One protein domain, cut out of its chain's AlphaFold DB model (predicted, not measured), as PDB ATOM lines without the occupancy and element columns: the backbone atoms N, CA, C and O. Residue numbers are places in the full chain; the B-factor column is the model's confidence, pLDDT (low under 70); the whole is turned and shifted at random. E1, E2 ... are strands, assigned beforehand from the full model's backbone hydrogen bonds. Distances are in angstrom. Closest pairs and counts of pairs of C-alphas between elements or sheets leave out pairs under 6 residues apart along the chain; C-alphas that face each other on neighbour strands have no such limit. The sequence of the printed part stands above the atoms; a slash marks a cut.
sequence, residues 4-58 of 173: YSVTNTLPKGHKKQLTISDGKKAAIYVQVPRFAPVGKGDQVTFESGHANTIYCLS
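This is residues 4 to 58 of the 173 residues of an uncharacterized protein of Mesorhizobium sp (UniProt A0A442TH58). A single sheet of five strands is strongly curled, like part of a barrel that stays open between E3 and E5. E1, E2 and E3 form its longer part, and the short hairpin of E4 and E5 joins through the beginning of E1, which bends. The printed part has 55 residues with no named helix and five named strands, E1 to E5 along the chain. The sheet's order is E3 - E2 - E1 - E4 - E5, all antiparallel, and the class is all strand. The whole is compact, with a radius of gyration of the C-alphas of 10.6 A and spans of 29 by 23 by 20 A.

E1, residues 4 to 12, bends by 65 degrees at residue 7. Its pairing is staggered: residues 5 to 12 pair with E2, residues 15 to 21, and residues 4 to 5 with E4, residues 43 to 46. E1 and E2 are a hairpin, with N 10 and O 17 2.8 A apart. E2 and E3, residues 28 to 33, are another hairpin, with N 18 and O 30 2.7 A apart. E1, E2 and E3 make a meander, each strand the antiparallel neighbour of the one before. With E4 they make a Greek key, its first strand also the antiparallel neighbour of its fourth; N 4 and O 44 are 2.8 A apart. E4 and E5, residues 54 to 57, form a hairpin, with N 55 and O 45 2.9 A apart. The edge strands, E3 and E5, are apart.

E1 runs 21.5 A from C-alpha 4 at (9.633, 13.768, -44.931), E2 19.5 A and E3 16.7 A. E5 ends with C-alpha 57 at (15.386, 18.684, -50.798).

The two C-alphas farthest apart, of His 14 and Lys 24, are 30.5 A apart. The printed part has no cut and no long link. The mean pLDDT of the printed part is 80.8; residues 25, 48 to 54 and 56 to 58 are under 70.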
ATOM      1  N   TYR A   4      10.878  14.431 -44.569       87.44
ATOM      2  CA  TYR A   4       9.633  13.768 -44.931       87.44
ATOM      3  C   TYR A   4       9.639  13.443 -46.418       87.44
ATOM      4  O   TYR A   4      10.122  14.226 -47.228       87.44
ATOM      5  N   SER A   5       9.067  12.304 -46.790       89.12
ATOM      6  CA  SER A   5       8.879  11.920 -48.190       89.12
ATOM      7  C   SER A   5       7.464  12.254 -48.643       89.12
ATOM      8  O   SER A   5       6.495  11.968 -47.932       89.12
ATOM      9  N   VAL A   6       7.328  12.840 -49.830       89.12
ATOM     10  CA  VAL A   6       6.030  13.156 -50.434       89.12
ATOM     11  C   VAL A   6       5.454  11.899 -51.086       89.12
ATOM     12  O   VAL A   6       5.988  11.384 -52.066       89.12
ATOM     13  N   THR A   7       4.340  11.397 -50.558       90.12
ATOM     14  CA  THR A   7       3.706  10.153 -51.024       90.12
ATOM     15  C   THR A   7       2.603  10.394 -52.049       90.12
ATOM     16  O   THR A   7       2.386   9.558 -52.929       90.12
ATOM     17  N   ASN A   8       1.904  11.527 -51.957       91.06
ATOM     18  CA  ASN A   8       0.835  11.889 -52.881       91.06
ATOM     19  C   ASN A   8       0.724  13.410 -53.047       91.06
ATOM     20  O   ASN A   8       1.046  14.173 -52.138       91.06
ATOM     21  N   THR A   9       0.221  13.840 -54.202       89.75
ATOM     22  CA  THR A   9      -0.015  15.244 -54.541       89.75
ATOM     23  C   THR A   9      -1.380  15.394 -55.205       89.75
ATOM     24  O   THR A   9      -1.590  14.891 -56.306       89.75
ATOM     25  N   LEU A  10      -2.303  16.111 -54.562       91.50
ATOM     26  CA  LEU A  10      -3.647  16.367 -55.072       91.50
ATOM     27  C   LEU A  10      -3.842  17.869 -55.350       91.50
ATOM     28  O   LEU A  10      -3.899  18.665 -54.407       91.50
ATOM     29  N   PRO A  11      -3.957  18.303 -56.614       88.19
ATOM     30  CA  PRO A  11      -4.275  19.692 -56.928       88.19
ATOM     31  C   PRO A  11      -5.744  20.012 -56.592       88.19
ATOM     32  O   PRO A  11      -6.650  19.281 -56.985       88.19
ATOM     33  N   LYS A  12      -5.997  21.127 -55.894       88.06
ATOM     34  CA  LYS A  12      -7.347  21.616 -55.562       88.06
ATOM     35  C   LYS A  12      -7.420  23.140 -55.711       88.06
ATOM     36  O   LYS A  12      -7.034  23.900 -54.822       88.06
ATOM     37  N   GLY A  13      -7.943  23.601 -56.848       88.56
ATOM     38  CA  GLY A  13      -8.097  25.030 -57.142       88.56
ATOM     39  C   GLY A  13      -6.752  25.744 -57.316       88.56
ATOM     40  O   GLY A  13      -5.994  25.412 -58.227       88.56
ATOM     41  N   HIS A  14      -6.471  26.734 -56.464       86.56
ATOM     42  CA  HIS A  14      -5.228  27.527 -56.464       86.56
ATOM     43  C   HIS A  14      -4.129  26.947 -55.554       86.56
ATOM     44  O   HIS A  14      -3.000  27.443 -55.540       86.56
ATOM     45  N   LYS A  15      -4.434  25.879 -54.807       87.50
ATOM     46  CA  LYS A  15      -3.480  25.160 -53.954       87.50
ATOM     47  C   LYS A  15      -3.319  23.723 -54.436       87.50
ATOM     48  O   LYS A  15      -4.155  23.195 -55.170       87.50
ATOM     49  N   LYS A  16      -2.255  23.069 -53.990       87.81
ATOM     50  CA  LYS A  16      -2.132  21.613 -54.038       87.81
ATOM     51  C   LYS A  16      -1.900  21.077 -52.630       87.81
ATOM     52  O   LYS A  16      -1.208  21.699 -51.825       87.81
ATOM     53  N   GLN A  17      -2.521  19.947 -52.336       91.12
ATOM     54  CA  GLN A  17      -2.373  19.223 -51.086       91.12
ATOM     55  C   GLN A  17      -1.318  18.138 -51.281       91.12
ATOM     56  O   GLN A  17      -1.442  17.294 -52.164       91.12
ATOM     57  N   LEU A  18      -0.271  18.186 -50.472       90.00
ATOM     58  CA  LEU A  18       0.756  17.166 -50.373       90.00
ATOM     59  C   LEU A  18       0.402  16.241 -49.215       90.00
ATOM     60  O   LEU A  18       0.048  16.704 -48.130       90.00
ATOM     61  N   THR A  19       0.529  14.943 -49.440       91.56
ATOM     62  CA  THR A  19       0.567  13.953 -48.372       91.56
ATOM     63  C   THR A  19       2.025  13.590 -48.155       91.56
ATOM     64  O   THR A  19       2.694  13.158 -49.094       91.56
ATOM     65  N   ILE A  20       2.522  13.784 -46.939       90.94
ATOM     66  CA  ILE A  20       3.906  13.494 -46.569       90.94
ATOM     67  C   ILE A  20       3.957  12.452 -45.451       90.94
ATOM     68  O   ILE A  20       3.036  12.347 -44.637       90.94
ATOM     69  N   SER A  21       5.029  11.668 -45.416       88.81
ATOM     70  CA  SER A  21       5.271  10.642 -44.399       88.81
ATOM     71  C   SER A  21       6.747  10.617 -44.005       88.81
ATOM     72  O   SER A  21       7.613  10.822 -44.852       88.81
ATOM     73  N   ASP A  22       7.040  10.352 -42.728       85.69
ATOM     74  CA  ASP A  22       8.413  10.094 -42.254       85.69
ATOM     75  C   ASP A  22       8.806   8.603 -42.330       85.69
ATOM     76  O   ASP A  22       9.853   8.195 -41.834       85.69
ATOM     77  N   GLY A  23       7.952   7.773 -42.942       77.25
ATOM     78  CA  GLY A  23       8.151   6.331 -43.074       77.25
ATOM     79  C   GLY A  23       7.711   5.511 -41.857       77.25
ATOM     80  O   GLY A  23       7.519   4.306 -41.996       77.25
ATOM     81  N   LYS A  24       7.493   6.123 -40.684       72.00
ATOM     82  CA  LYS A  24       7.042   5.427 -39.460       72.00
ATOM     83  C   LYS A  24       5.706   5.933 -38.906       72.00
ATOM     84  O   LYS A  24       5.105   5.251 -38.079       72.00
ATOM     85  N   LYS A  25       5.234   7.112 -39.327       69.12
ATOM     86  CA  LYS A  25       4.030   7.771 -38.784       69.12
ATOM     87  C   LYS A  25       2.868   7.893 -39.774       69.12
ATOM     88  O   LYS A  25       3.015   7.709 -40.981       69.12
ATOM     89  N   ALA A  26       1.707   8.238 -39.208       77.12
ATOM     90  CA  ALA A  26       0.492   8.629 -39.916       77.12
ATOM     91  C   ALA A  26       0.765   9.706 -40.978       77.12
ATOM     92  O   ALA A  26       1.627  10.569 -40.806       77.12
ATOM     93  N   ALA A  27       0.002   9.646 -42.068       86.62
ATOM     94  CA  ALA A  27       0.087  10.594 -43.167       86.62
ATOM     95  C   ALA A  27      -0.205  12.027 -42.693       86.62
ATOM     96  O   ALA A  27      -1.239  12.290 -42.079       86.62
ATOM     97  N   ILE A  28       0.698  12.954 -43.008       88.12
ATOM     98  CA  ILE A  28       0.547  14.381 -42.717       88.12
ATOM     99  C   ILE A  28       0.109  15.078 -44.003       88.12
ATOM    100  O   ILE A  28       0.674  14.841 -45.070       88.12
ATOM    101  N   TYR A  29      -0.893  15.948 -43.908       89.69
ATOM    102  CA  TYR A  29      -1.405  16.703 -45.047       89.69
ATOM    103  C   TYR A  29      -0.938  18.150 -44.988       89.69
ATOM    104  O   TYR A  29      -1.125  18.831 -43.983       89.69
ATOM    105  N   VAL A  30      -0.374  18.632 -46.089       88.62
ATOM    106  CA  VAL A  30       0.230  19.961 -46.184       88.62
ATOM    107  C   VAL A  30      -0.292  20.666 -47.422       88.62
ATOM    108  O   VAL A  30      -0.402  20.060 -48.481       88.62
ATOM    109  N   GLN A  31      -0.630  21.947 -47.319       87.75
ATOM    110  CA  GLN A  31      -1.079  22.732 -48.468       87.75
ATOM    111  C   GLN A  31       0.034  23.651 -48.944       87.75
ATOM    112  O   GLN A  31       0.572  24.431 -48.168       87.75
ATOM    113  N   VAL A  32       0.328  23.604 -50.239       84.75
ATOM    114  CA  VAL A  32       1.308  24.484 -50.879       84.75
ATOM    115  C   VAL A  32       0.698  25.143 -52.122       84.75
ATOM    116  O   VAL A  32      -0.349  24.693 -52.610       84.75
ATOM    117  N   PRO A  33       1.307  26.214 -52.662       84.06
ATOM    118  CA  PRO A  33       0.859  26.817 -53.914       84.06
ATOM    119  C   PRO A  33       0.791  25.788 -55.047       84.06
ATOM    120  O   PRO A  33       1.651  24.908 -55.146       84.06
ATOM    121  N   ARG A  34      -0.218  25.905 -55.923       82.06
ATOM    122  CA  ARG A  34      -0.470  24.940 -57.012       82.06
ATOM    123  C   ARG A  34       0.772  24.635 -57.852       82.06
ATOM    124  O   ARG A  34       0.993  23.483 -58.200       82.06
ATOM    125  N   PHE A  35       1.564  25.657 -58.147       80.31
ATOM    126  CA  PHE A  35       2.724  25.566 -59.030       80.31
ATOM    127  C   PHE A  35       4.053  25.398 -58.285       80.31
ATOM    128  O   PHE A  35       5.106  25.572 -58.886       80.31
ATOM    129  N   ALA A  36       4.038  25.076 -56.985       75.62
ATOM    130  CA  ALA A  36       5.287  24.770 -56.290       75.62
ATOM    131  C   ALA A  36       5.974  23.557 -56.962       75.62
ATOM    132  O   ALA A  36       5.276  22.608 -57.331       75.62
ATOM    133  N   PRO A  37       7.306  23.534 -57.110       78.38
ATOM    134  CA  PRO A  37       8.033  22.424 -57.728       78.38
ATOM    135  C   PRO A  37       8.236  21.294 -56.705       78.38
ATOM    136  O   PRO A  37       9.320  21.113 -56.169       78.38
ATOM    137  N   VAL A  38       7.146  20.608 -56.346       79.75
ATOM    138  CA  VAL A  38       7.157  19.490 -55.380       79.75
ATOM    139  C   VAL A  38       6.220  18.392 -55.874       79.75
ATOM    140  O   VAL A  38       5.010  18.618 -55.988       79.75
ATOM    141  N   GLY A  39       6.765  17.231 -56.194       80.19
ATOM    142  CA  GLY A  39       6.067  16.066 -56.714       80.19
ATOM    143  C   GLY A  39       6.059  14.892 -55.742       80.19
ATOM    144  O   GLY A  39       6.649  14.922 -54.665       80.19
ATOM    145  N   LYS A  40       5.351  13.831 -56.129       86.06
ATOM    146  CA  LYS A  40       5.443  12.534 -55.455       86.06
ATOM    147  C   LYS A  40       6.864  11.986 -55.623       86.06
ATOM    148  O   LYS A  40       7.346  11.920 -56.745       86.06
ATOM    149  N   GLY A  41       7.476  11.533 -54.531       81.75
ATOM    150  CA  GLY A  41       8.850  11.020 -54.504       81.75
ATOM    151  C   GLY A  41       9.877  12.023 -53.977       81.75
ATOM    152  O   GLY A  41      10.942  11.602 -53.533       81.75
ATOM    153  N   ASP A  42       9.536  13.311 -53.933       83.00
ATOM    154  CA  ASP A  42      10.435  14.335 -53.410       83.00
ATOM    155  C   ASP A  42      10.580  14.237 -51.890       83.00
ATOM    156  O   ASP A  42       9.671  13.800 -51.169       83.00
ATOM    157  N   GLN A  43      11.723  14.699 -51.393       84.06
ATOM    158  CA  GLN A  43      11.969  14.861 -49.969       84.06
ATOM    159  C   GLN A  43      11.755  16.320 -49.572       84.06
ATOM    160  O   GLN A  43      12.168  17.242 -50.269       84.06
ATOM    161  N   VAL A  44      11.101  16.549 -48.440       84.38
ATOM    162  CA  VAL A  44      10.817  17.888 -47.924       84.38
ATOM    163  C   VAL A  44      11.169  17.990 -46.449       84.38
ATOM    164  O   VAL A  44      11.167  17.008 -45.708       84.38
ATOM    165  N   THR A  45      11.454  19.203 -46.005       84.12
ATOM    166  CA  THR A  45      11.792  19.524 -44.618       84.12
ATOM    167  C   THR A  45      11.129  20.833 -44.221       84.12
ATOM    168  O   THR A  45      10.938  21.725 -45.048       84.12
ATOM    169  N   PHE A  46      10.798  20.950 -42.940       80.31
ATOM    170  CA  PHE A  46      10.252  22.173 -42.360       80.31
ATOM    171  C   PHE A  46      11.343  22.944 -41.627       80.31
ATOM    172  O   PHE A  46      12.250  22.348 -41.037       80.31
ATOM    173  N   GLU A  47      11.247  24.269 -41.656       74.62
ATOM    174  CA  GLU A  47      12.119  25.139 -40.875       74.62
ATOM    175  C   GLU A  47      11.787  25.031 -39.380       74.62
ATOM    176  O   GLU A  47      10.629  25.142 -38.981       74.62
ATOM    177  N   SER A  48      12.799  24.854 -38.525       62.62
ATOM    178  CA  SER A  48      12.600  24.632 -37.082       62.62
ATOM    179  C   SER A  48      12.070  25.849 -36.313       62.62
ATOM    180  O   SER A  48      11.706  25.708 -35.151       62.62
ATOM    181  N   GLY A  49      12.012  27.030 -36.936       65.25
ATOM    182  CA  GLY A  49      11.414  28.236 -36.353       65.25
ATOM    183  C   GLY A  49      10.058  28.605 -36.952       65.25
ATOM    184  O   GLY A  49       9.251  29.247 -36.281       65.25
ATOM    185  N   HIS A  50       9.792  28.226 -38.203       61.72
ATOM    186  CA  HIS A  50       8.622  28.648 -38.972       61.72
ATOM    187  C   HIS A  50       8.035  27.434 -39.704       61.72
ATOM    188  O   HIS A  50       8.352  27.168 -40.859       61.72
ATOM    189  N   ALA A  51       7.127  26.709 -39.043       62.16
ATOM    190  CA  ALA A  51       6.519  25.482 -39.579       62.16
ATOM    191  C   ALA A  51       5.725  25.674 -40.892       62.16
ATOM    192  O   ALA A  51       5.344  24.700 -41.537       62.16
ATOM    193  N   ASN A  52       5.488  26.924 -41.298       64.38
ATOM    194  CA  ASN A  52       4.830  27.272 -42.556       64.38
ATOM    195  C   ASN A  52       5.796  27.307 -43.753       64.38
ATOM    196  O   ASN A  52       5.338  27.317 -44.896       64.38
ATOM    197  N   THR A  53       7.110  27.324 -43.512       67.00
ATOM    198  CA  THR A  53       8.132  27.319 -44.561       67.00
ATOM    199  C   THR A  53       8.548  25.882 -44.864       67.00
ATOM    200  O   THR A  53       9.031  25.161 -43.987       67.00
ATOM    201  N   ILE A  54       8.355  25.461 -46.115       68.69
ATOM    202  CA  ILE A  54       8.673  24.111 -46.594       68.69
ATOM    203  C   ILE A  54       9.798  24.219 -47.613       68.69
ATOM    204  O   ILE A  54       9.660  24.930 -48.610       68.69
ATOM    205  N   TYR A  55      10.873  23.470 -47.392       71.12
ATOM    206  CA  TYR A  55      11.965  23.332 -48.347       71.12
ATOM    207  C   TYR A  55      11.879  21.977 -49.039       71.12
ATOM    208  O   TYR A  55      11.692  20.951 -48.382       71.12
ATOM    209  N   CYS A  56      12.022  21.982 -50.364       67.56
ATOM    210  CA  CYS A  56      12.212  20.771 -51.150       67.56
ATOM    211  C   CYS A  56      13.706  20.436 -51.164       67.56
ATOM    212  O   CYS A  56      14.528  21.267 -51.554       67.56
ATOM    213  N   LEU A  57      14.050  19.243 -50.695       64.50
ATOM    214  CA  LEU A  57      15.386  18.684 -50.798       64.50
ATOM    215  C   LEU A  57      15.481  18.045 -52.179       64.50
ATOM    216  O   LEU A  57      14.791  17.069 -52.470       64.50
ATOM    217  N   SER A  58      16.304  18.626 -53.049       58.81
ATOM    218  CA  SER A  58      16.572  18.004 -54.340       58.81
ATOM    219  C   SER A  58      17.385  16.732 -54.125       58.81
ATOM    220  O   SER A  58      18.401  16.756 -53.434       58.81
TER     221      SER A  58